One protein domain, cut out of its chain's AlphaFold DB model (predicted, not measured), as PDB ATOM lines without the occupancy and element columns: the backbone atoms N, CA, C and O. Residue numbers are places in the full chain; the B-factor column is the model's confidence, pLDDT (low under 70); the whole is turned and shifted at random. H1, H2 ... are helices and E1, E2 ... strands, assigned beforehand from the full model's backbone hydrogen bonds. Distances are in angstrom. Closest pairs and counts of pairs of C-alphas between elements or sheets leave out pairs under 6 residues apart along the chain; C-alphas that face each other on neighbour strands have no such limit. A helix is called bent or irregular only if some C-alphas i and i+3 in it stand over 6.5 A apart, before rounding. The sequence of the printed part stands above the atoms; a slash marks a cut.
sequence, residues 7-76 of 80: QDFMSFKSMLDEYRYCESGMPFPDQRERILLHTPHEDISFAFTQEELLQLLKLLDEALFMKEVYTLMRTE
ATOM      1  N   GLN A   7     -12.301 -36.468   8.179       83.12
ATOM      2  CA  GLN A   7     -12.484 -37.509   9.180       83.12
ATOM      3  C   GLN A   7     -11.153 -37.902   9.834       83.12
ATOM      4  O   GLN A   7     -11.100 -38.015  11.056       83.12
ATOM      5  N   ASP A   8     -10.077 -38.038   9.053       82.31
ATOM      6  CA  ASP A   8      -8.745 -38.356   9.587       82.31
ATOM      7  C   ASP A   8      -8.226 -37.233  10.487       82.31
ATOM      8  O   ASP A   8      -7.636 -37.500  11.532       82.31
ATOM      9  N   PHE A   9      -8.487 -35.976  10.117       83.06
ATOM     10  CA  PHE A   9      -8.152 -34.820  10.946       83.06
ATOM     11  C   PHE A   9      -8.880 -34.868  12.294       83.06
ATOM     12  O   PHE A   9      -8.258 -34.682  13.339       83.06
ATOM     13  N   MET A  10     -10.186 -35.152  12.281       84.75
ATOM     14  CA  MET A  10     -10.979 -35.259  13.508       84.75
ATOM     15  C   MET A  10     -10.498 -36.409  14.391       84.75
ATOM     16  O   MET A  10     -10.288 -36.213  15.585       84.75
ATOM     17  N   SER A  11     -10.257 -37.584  13.806       85.00
ATOM     18  CA  SER A  11      -9.724 -38.742  14.527       85.00
ATOM     19  C   SER A  11      -8.347 -38.459  15.128       85.00
ATOM     20  O   SER A  11      -8.106 -38.798  16.286       85.00
ATOM     21  N   PHE A  12      -7.463 -37.786  14.389       83.50
ATOM     22  CA  PHE A  12      -6.146 -37.392  14.883       83.50
ATOM     23  C   PHE A  12      -6.235 -36.390  16.041       83.50
ATOM     24  O   PHE A  12      -5.551 -36.559  17.049       83.50
ATOM     25  N   LYS A  13      -7.111 -35.382  15.942       86.06
ATOM     26  CA  LYS A  13      -7.342 -34.419  17.027       86.06
ATOM     27  C   LYS A  13      -7.869 -35.110  18.287       86.06
ATOM     28  O   LYS A  13      -7.337 -34.866  19.364       86.06
ATOM     29  N   SER A  14      -8.876 -35.976  18.156       85.94
ATOM     30  CA  SER A  14      -9.439 -36.710  19.298       85.94
ATOM     31  C   SER A  14      -8.399 -37.592  19.982       85.94
ATOM     32  O   SER A  14      -8.327 -37.588  21.205       85.94
ATOM     33  N   MET A  15      -7.556 -38.281  19.205       84.12
ATOM     34  CA  MET A  15      -6.439 -39.056  19.746       84.12
ATOM     35  C   MET A  15      -5.462 -38.163  20.523       84.12
ATOM     36  O   MET A  15      -5.045 -38.519  21.616       84.12
ATOM     37  N   LEU A  16      -5.108 -36.987  19.993       85.06
ATOM     38  CA  LEU A  16      -4.196 -36.055  20.664       85.06
ATOM     39  C   LEU A  16      -4.775 -35.443  21.947       85.06
ATOM     40  O   LEU A  16      -4.019 -35.189  22.884       85.06
ATOM     41  N   ASP A  17      -6.088 -35.215  22.013       83.50
ATOM     42  CA  ASP A  17      -6.742 -34.678  23.211       83.50
ATOM     43  C   ASP A  17      -6.603 -35.625  24.424       83.50
ATOM     44  O   ASP A  17      -6.537 -35.149  25.557       83.50
ATOM     45  N   GLU A  18      -6.448 -36.939  24.215       81.94
ATOM     46  CA  GLU A  18      -6.146 -37.903  25.292       81.94
ATOM     47  C   GLU A  18      -4.778 -37.639  25.944       81.94
ATOM     48  O   GLU A  18      -4.597 -37.847  27.144       81.94
ATOM     49  N   TYR A  19      -3.824 -37.102  25.178       79.38
ATOM     50  CA  TYR A  19      -2.484 -36.771  25.660       79.38
ATOM     51  C   TYR A  19      -2.403 -35.390  26.326       79.38
ATOM     52  O   TYR A  19      -1.387 -35.068  26.938       79.38
ATOM     53  N   ARG A  20      -3.469 -34.578  26.272       74.44
ATOM     54  CA  ARG A  20      -3.507 -33.202  26.813       74.44
ATOM     55  C   ARG A  20      -3.185 -33.122  28.307       74.44
ATOM     56  O   ARG A  20      -2.637 -32.118  28.758       74.44
ATOM     57  N   TYR A  21      -3.513 -34.176  29.052       70.06
ATOM     58  CA  TYR A  21      -3.278 -34.300  30.495       70.06
ATOM     59  C   TYR A  21      -2.274 -35.406  30.836       70.06
ATOM     60  O   TYR A  21      -2.179 -35.829  31.987       70.06
ATOM     61  N   CYS A  22      -1.549 -35.918  29.840       69.38
ATOM     62  CA  CYS A  22      -0.546 -36.943  30.063       69.38
ATOM     63  C   CYS A  22       0.672 -36.303  30.742       69.38
ATOM     64  O   CYS A  22       1.489 -35.664  30.092       69.38
ATOM     65  N   GLU A  23       0.777 -36.459  32.062       62.12
ATOM     66  CA  GLU A  23       1.921 -35.974  32.851       62.12
ATOM     67  C   GLU A  23       3.139 -36.913  32.767       62.12
ATOM     68  O   GLU A  23       4.213 -36.590  33.266       62.12
ATOM     69  N   SER A  24       3.002 -38.093  32.148       64.19
ATOM     70  CA  SER A  24       4.098 -39.057  32.036       64.19
ATOM     71  C   SER A  24       4.989 -38.746  30.831       64.19
ATOM     72  O   SER A  24       4.773 -39.257  29.731       64.19
ATOM     73  N   GLY A  25       6.009 -37.919  31.051       70.75
ATOM     74  CA  GLY A  25       7.137 -37.768  30.139       70.75
ATOM     75  C   GLY A  25       8.207 -38.837  30.378       70.75
ATOM     76  O   GLY A  25       8.444 -39.259  31.508       70.75
ATOM     77  N   MET A  26       8.880 -39.287  29.317       77.94
ATOM     78  CA  MET A  26      10.110 -40.073  29.454       77.94
ATOM     79  C   MET A  26      11.330 -39.149  29.408       77.94
ATOM     80  O   MET A  26      11.349 -38.214  28.599       77.94
ATOM     81  N   PRO A  27      12.369 -39.403  30.224       78.69
ATOM     82  CA  PRO A  27      13.603 -38.635  30.166       78.69
ATOM     83  C   PRO A  27      14.344 -38.941  28.862       78.69
ATOM     84  O   PRO A  27      14.661 -40.095  28.571       78.69
ATOM     85  N   PHE A  28      14.632 -37.908  28.074       81.81
ATOM     86  CA  PHE A  28      15.462 -38.024  26.877       81.81
ATOM     87  C   PHE A  28      16.930 -37.670  27.176       81.81
ATOM     88  O   PHE A  28      17.226 -37.015  28.180       81.81
ATOM     89  N   PRO A  29      17.884 -38.079  26.312       82.75
ATOM     90  CA  PRO A  29      19.315 -37.815  26.509       82.75
ATOM     91  C   PRO A  29      19.692 -36.327  26.625       82.75
ATOM     92  O   PRO A  29      20.773 -36.003  27.109       82.75
ATOM     93  N   ASP A  30      18.811 -35.423  26.189       85.50
ATOM     94  CA  ASP A  30      18.944 -33.966  26.290       85.50
ATOM     95  C   ASP A  30      18.443 -33.390  27.632       85.50
ATOM     96  O   ASP A  30      18.363 -32.171  27.777       85.50
ATOM     97  N   GLN A  31      18.126 -34.251  28.610       78.75
ATOM     98  CA  GLN A  31      17.561 -33.917  29.930       78.75
ATOM     99  C   GLN A  31      16.160 -33.302  29.886       78.75
ATOM    100  O   GLN A  31      15.690 -32.762  30.888       78.75
ATOM    101  N   ARG A  32      15.477 -33.372  28.744       81.38
ATOM    102  CA  ARG A  32      14.096 -32.914  28.636       81.38
ATOM    103  C   ARG A  32      13.151 -34.100  28.727       81.38
ATOM    104  O   ARG A  32      13.436 -35.184  28.219       81.38
ATOM    105  N   GLU A  33      12.000 -33.875  29.340       83.75
ATOM    106  CA  GLU A  33      10.902 -34.829  29.291       83.75
ATOM    107  C   GLU A  33      10.212 -34.752  27.926       83.75
ATOM    108  O   GLU A  33      10.032 -33.670  27.348       83.75
ATOM    109  N   ARG A  34       9.874 -35.920  27.379       86.88
ATOM    110  CA  ARG A  34       9.142 -36.044  26.119       86.88
ATOM    111  C   ARG A  34       7.929 -36.942  26.292       86.88
ATOM    112  O   ARG A  34       8.027 -38.020  26.878       86.88
ATOM    113  N   ILE A  35       6.816 -36.519  25.711       87.31
ATOM    114  CA  ILE A  35       5.614 -37.326  25.528       87.31
ATOM    115  C   ILE A  35       5.743 -38.051  24.193       87.31
ATOM    116  O   ILE A  35       5.995 -37.421  23.162       87.31
ATOM    117  N   LEU A  36       5.587 -39.375  24.226       85.94
ATOM    118  CA  LEU A  36       5.614 -40.226  23.040       85.94
ATOM    119  C   LEU A  36       4.199 -40.433  22.508       85.94
ATOM    120  O   LEU A  36       3.344 -41.015  23.174       85.94
ATOM    121  N   LEU A  37       3.987 -39.982  21.279       84.12
ATOM    122  CA  LEU A  37       2.786 -40.244  20.512       84.12
ATOM    123  C   LEU A  37       3.057 -41.388  19.539       84.12
ATOM    124  O   LEU A  37       3.814 -41.227  18.578       84.12
ATOM    125  N   HIS A  38       2.423 -42.530  19.765       78.56
ATOM    126  CA  HIS A  38       2.501 -43.643  18.828       78.56
ATOM    127  C   HIS A  38       1.554 -43.388  17.660       78.56
ATOM    128  O   HIS A  38       0.361 -43.156  17.852       78.56
ATOM    129  N   THR A  39       2.085 -43.400  16.439       71.12
ATOM    130  CA  THR A  39       1.232 -43.357  15.250       71.12
ATOM    131  C   THR A  39       0.721 -44.766  14.930       71.12
ATOM    132  O   THR A  39       1.293 -45.747  15.406       71.12
ATOM    133  N   PRO A  40      -0.313 -44.909  14.081       68.06
ATOM    134  CA  PRO A  40      -0.750 -46.220  13.596       68.06
ATOM    135  C   PRO A  40       0.325 -47.004  12.824       68.06
ATOM    136  O   PRO A  40       0.139 -48.187  12.560       68.06
ATOM    137  N   HIS A  41       1.424 -46.356  12.424       72.00
ATOM    138  CA  HIS A  41       2.571 -47.020  11.821       72.00
ATOM    139  C   HIS A  41       3.589 -47.361  12.916       72.00
ATOM    140  O   HIS A  41       4.143 -46.457  13.538       72.00
ATOM    141  N   GLU A  42       3.868 -48.652  13.119       72.81
ATOM    142  CA  GLU A  42       4.666 -49.167  14.249       72.81
ATOM    143  C   GLU A  42       6.064 -48.526  14.357       72.81
ATOM    144  O   GLU A  42       6.544 -48.259  15.457       72.81
ATOM    145  N   ASP A  43       6.682 -48.194  13.221       79.25
ATOM    146  CA  ASP A  43       8.015 -47.573  13.180       79.25
ATOM    147  C   ASP A  43       8.030 -46.045  13.362       79.25
ATOM    148  O   ASP A  43       9.101 -45.435  13.398       79.25
ATOM    149  N   ILE A  44       6.867 -45.391  13.431       79.38
ATOM    150  CA  ILE A  44       6.781 -43.929  13.490       79.38
ATOM    151  C   ILE A  44       6.127 -43.524  14.806       79.38
ATOM    152  O   ILE A  44       4.946 -43.762  15.053       79.38
ATOM    153  N   SER A  45       6.908 -42.858  15.650       83.81
ATOM    154  CA  SER A  45       6.424 -42.193  16.858       83.81
ATOM    155  C   SER A  45       6.879 -40.742  16.855       83.81
ATOM    156  O   SER A  45       7.992 -40.432  16.422       83.81
ATOM    157  N   PHE A  46       6.026 -39.851  17.344       85.69
ATOM    158  CA  PHE A  46       6.399 -38.463  17.575       85.69
ATOM    159  C   PHE A  46       6.791 -38.272  19.035       85.69
ATOM    160  O   PHE A  46       6.196 -38.868  19.927       85.69
ATOM    161  N   ALA A  47       7.797 -37.439  19.270       88.19
ATOM    162  CA  ALA A  47       8.235 -37.066  20.604       88.19
ATOM    163  C   ALA A  47       8.104 -35.551  20.743       88.19
ATOM    164  O   ALA A  47       8.727 -34.815  19.980       88.19
ATOM    165  N   PHE A  48       7.317 -35.105  21.717       88.12
ATOM    166  CA  PHE A  48       7.056 -33.686  21.967       88.12
ATOM    167  C   PHE A  48       7.447 -33.313  23.392       88.12
ATOM    168  O   PHE A  48       7.276 -34.127  24.301       88.12
ATOM    169  N   THR A  49       7.937 -32.094  23.624       89.06
ATOM    170  CA  THR A  49       7.845 -31.514  24.975       89.06
ATOM    171  C   THR A  49       6.386 -31.243  25.329       89.06
ATOM    172  O   THR A  49       5.517 -31.174  24.454       89.06
ATOM    173  N   GLN A  50       6.113 -31.022  26.617       86.06
ATOM    174  CA  GLN A  50       4.802 -30.547  27.057       86.06
ATOM    175  C   GLN A  50       4.395 -29.262  26.318       86.06
ATOM    176  O   GLN A  50       3.251 -29.140  25.883       86.06
ATOM    177  N   GLU A  51       5.318 -28.306  26.143       88.94
ATOM    178  CA  GLU A  51       4.998 -27.046  25.460       88.94
ATOM    179  C   GLU A  51       4.675 -27.261  23.979       88.94
ATOM    180  O   GLU A  51       3.703 -26.697  23.478       88.94
ATOM    181  N   GLU A  52       5.453 -28.099  23.290       90.94
ATOM    182  CA  GLU A  52       5.237 -28.424  21.877       90.94
ATOM    183  C   GLU A  52       3.885 -29.116  21.662       90.94
ATOM    184  O   GLU A  52       3.149 -28.758  20.741       90.94
ATOM    185  N   LEU A  53       3.521 -30.061  22.538       89.00
ATOM    186  CA  LEU A  53       2.235 -30.753  22.471       89.00
ATOM    187  C   LEU A  53       1.062 -29.794  22.707       89.00
ATOM    188  O   LEU A  53       0.094 -29.796  21.947       89.00
ATOM    189  N   LEU A  54       1.149 -28.936  23.729       89.94
ATOM    190  CA  LEU A  54       0.114 -27.939  24.011       89.94
ATOM    191  C   LEU A  54      -0.032 -26.928  22.869       89.94
ATOM    192  O   LEU A  54      -1.149 -26.531  22.529       89.94
ATOM    193  N   GLN A  55       1.080 -26.530  22.247       93.00
ATOM    194  CA  GLN A  55       1.059 -25.659  21.079       93.00
ATOM    195  C   GLN A  55       0.402 -26.346  19.876       93.00
ATOM    196  O   GLN A  55      -0.412 -25.721  19.196       93.00
ATOM    197  N   LEU A  56       0.701 -27.626  19.633       90.94
ATOM    198  CA  LEU A  56       0.053 -28.411  18.583       90.94
ATOM    199  C   LEU A  56      -1.463 -28.498  18.806       90.94
ATOM    200  O   LEU A  56      -2.229 -28.200  17.893       90.94
ATOM    201  N   LEU A  57      -1.898 -28.836  20.024       90.62
ATOM    202  CA  LEU A  57      -3.319 -28.902  20.383       90.62
ATOM    203  C   LEU A  57      -4.030 -27.566  20.150       90.62
ATOM    204  O   LEU A  57      -5.104 -27.536  19.551       90.62
ATOM    205  N   LYS A  58      -3.403 -26.453  20.547       93.06
ATOM    206  CA  LYS A  58      -3.943 -25.110  20.309       93.06
ATOM    207  C   LYS A  58      -4.136 -24.825  18.816       93.06
ATOM    208  O   LYS A  58      -5.182 -24.318  18.426       93.06
ATOM    209  N   LEU A  59      -3.153 -25.160  17.980       92.94
ATOM    210  CA  LEU A  59      -3.245 -24.955  16.531       92.94
ATOM    211  C   LEU A  59      -4.353 -25.810  15.897       92.94
ATOM    212  O   LEU A  59      -5.024 -25.361  14.969       92.94
ATOM    213  N   LEU A  60      -4.575 -27.027  16.403       91.00
ATOM    214  CA  LEU A  60      -5.667 -27.892  15.950       91.00
ATOM    215  C   LEU A  60      -7.040 -27.348  16.361       91.00
ATOM    216  O   LEU A  60      -7.969 -27.386  15.552       91.00
ATOM    217  N   ASP A  61      -7.164 -26.816  17.581       91.75
ATOM    218  CA  ASP A  61      -8.375 -26.138  18.057       91.75
ATOM    219  C   ASP A  61      -8.686 -24.900  17.183       91.75
ATOM    220  O   ASP A  61      -9.821 -24.721  16.738       91.75
ATOM    221  N   GLU A  62      -7.676 -24.086  16.849       93.19
ATOM    222  CA  GLU A  62      -7.821 -22.925  15.954       93.19
ATOM    223  C   GLU A  62      -8.235 -23.325  14.528       93.19
ATOM    224  O   GLU A  62      -9.113 -22.697  13.927       93.19
ATOM    225  N   ALA A  63      -7.642 -24.390  13.980       90.44
ATOM    226  CA  ALA A  63      -7.998 -24.901  12.658       90.44
ATOM    227  C   ALA A  63      -9.451 -25.404  12.610       90.44
ATOM    228  O   ALA A  63     -10.174 -25.127  11.646       90.44
ATOM    229  N   LEU A  64      -9.898 -26.100  13.662       89.50
ATOM    230  CA  LEU A  64     -11.281 -26.552  13.792       89.50
ATOM    231  C   LEU A  64     -12.250 -25.366  13.880       89.50
ATOM    232  O   LEU A  64     -13.232 -25.324  13.140       89.50
ATOM    233  N   PHE A  65     -11.933 -24.373  14.712       91.00
ATOM    234  CA  PHE A  65     -12.727 -23.151  14.817       91.00
ATOM    235  C   PHE A  65     -12.862 -22.448  13.460       91.00
ATOM    236  O   PHE A  65     -13.952 -22.042  13.055       91.00
ATOM    237  N   MET A  66     -11.771 -22.359  12.696       90.56
ATOM    238  CA  MET A  66     -11.809 -21.723  11.382       90.56
ATOM    239  C   MET A  66     -12.684 -22.474  10.384       90.56
ATOM    240  O   MET A  66     -13.442 -21.850   9.638       90.56
ATOM    241  N   LYS A  67     -12.640 -23.809  10.398       87.50
ATOM    242  CA  LYS A  67     -13.542 -24.642   9.596       87.50
ATOM    243  C   LYS A  67     -15.014 -24.335   9.906       87.50
ATOM    244  O   LYS A  67     -15.817 -24.217   8.976       87.50
ATOM    245  N   GLU A  68     -15.377 -24.191  11.178       88.38
ATOM    246  CA  GLU A  68     -16.750 -23.871  11.591       88.38
ATOM    247  C   GLU A  68     -17.188 -22.492  11.091       88.38
ATOM    248  O   GLU A  68     -18.243 -22.375  10.466       88.38
ATOM    249  N   VAL A  69     -16.343 -21.469  11.259       90.94
ATOM    250  CA  VAL A  69     -16.604 -20.114  10.746       90.94
ATOM    251  C   VAL A  69     -16.837 -20.134   9.234       90.94
ATOM    252  O   VAL A  69     -17.837 -19.597   8.758       90.94
ATOM    253  N   TYR A  70     -15.968 -20.795   8.464       87.44
ATOM    254  CA  TYR A  70     -16.138 -20.888   7.010       87.44
ATOM    255  C   TYR A  70     -17.391 -21.666   6.602       87.44
ATOM    256  O   TYR A  70     -18.008 -21.343   5.585       87.44
ATOM    257  N   THR A  71     -17.781 -22.674   7.384       88.69
ATOM    258  CA  THR A  71     -19.021 -23.424   7.156       88.69
ATOM    259  C   THR A  71     -20.231 -22.512   7.332       88.69
ATOM    260  O   THR A  71     -21.066 -22.448   6.432       88.69
ATOM    261  N   LEU A  72     -20.269 -21.738   8.424       87.94
ATOM    262  CA  LEU A  72     -21.336 -20.776   8.706       87.94
ATOM    263  C   LEU A  72     -21.428 -19.692   7.627       87.94
ATOM    264  O   LEU A  72     -22.508 -19.456   7.087       87.94
ATOM    265  N   MET A  73     -20.292 -19.105   7.233       89.81
ATOM    266  CA  MET A  73     -20.241 -18.101   6.163       89.81
ATOM    267  C   MET A  73     -20.748 -18.640   4.820       89.81
ATOM    268  O   MET A  73     -21.344 -17.897   4.046       89.81
ATOM    269  N   ARG A  74     -20.521 -19.926   4.524       79.75
ATOM    270  CA  ARG A  74     -21.010 -20.563   3.292       79.75
ATOM    271  C   ARG A  74     -22.518 -20.834   3.331       79.75
ATOM    272  O   ARG A  74     -23.144 -20.888   2.276       79.75
ATOM    273  N   THR A  75     -23.092 -21.027   4.517       67.31
ATOM    274  CA  THR A  75     -24.534 -21.252   4.708       67.31
ATOM    275  C   THR A  75     -25.366 -19.970   4.796       67.31
ATOM    276  O   THR A  75     -26.589 -20.052   4.713       67.31
ATOM    277  N   GLU A  76     -24.740 -18.795   4.915       60.09
ATOM    278  CA  GLU A  76     -25.427 -17.499   4.868       60.09
ATOM    279  C   GLU A  76     -26.039 -17.256   3.466       60.09
ATOM    280  O   GLU A  76     -25.311 -17.205   2.468       60.09
TER     281      GLU A  76
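AT A GLANCE: This is residues 7 to 76 of the 80 residues of an uncharacterized protein of Pedobacter antarcticus (UniProt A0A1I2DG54). One long helix, H2, makes the longest axis; a shorter helix, H1, packs at a slant on its residues 53 to 60, a two-stranded hairpin, E1 and E2, sits at the end where H2 begins, and residues 65 to 76 stick out at the other end as a free arm. The printed part has 70 residues with two named helices and two named strands, in the order H1, E1, E2, H2; the sheet, E1 - E2, is antiparallel and the class is mostly helix. The whole is loose, with a radius of gyration of the C-alphas of 15.1 A and spans of 53 by 25 by 17 A.

IN THESE COORDINATES: Find C-alpha 7 at (-12.484, -37.509, 9.180); from there H1 runs 23.4 A through residues 7 to 21. H1 is irregular, but only just: C-alphas 18 and 21 are 6.9 A apart. E1 is residues 33 to 38, 16.1 A, and E2 is residues 45 to 48, 9.9 A. H2, residues 50 to 75, runs 38.0 A from C-alpha 50 at (4.802, -30.547, 27.057) to C-alpha 75 at (-24.534, -21.252, 4.708).

HOW THE PARTS SIT: H1 and H2 touch, H2 with residues 53 to 60 alone; their closest C-alphas, of Lys 13 and Leu 60, are 6.8 A apart. They stand at a steep tilt of 39 degrees, opposite ways. Look next at the hairpin E1 and E2, where N 35 and O 48 are within hydrogen-bond range at 2.8 A. The closest C-alphas of E1 and H2, those of Ile 35 and Gln 50, are 7.0 A apart. H1 and E1 are near each other, with 5 pairs of C-alphas within 10 A; H1 and E2 are apart. Every O i to N i+4 pair is within hydrogen-bond range in H2, and 8 of 11 in H1.

THE WHOLE: The two C-alphas farthest apart, those of Pro 29 and Glu 76, are 53.7 A apart. The printed part has no cut; the link from H1 to E1, 11 residues, is long. Look for pLDDT under 70 at residues 22 to 24, 40 and 75 to 76.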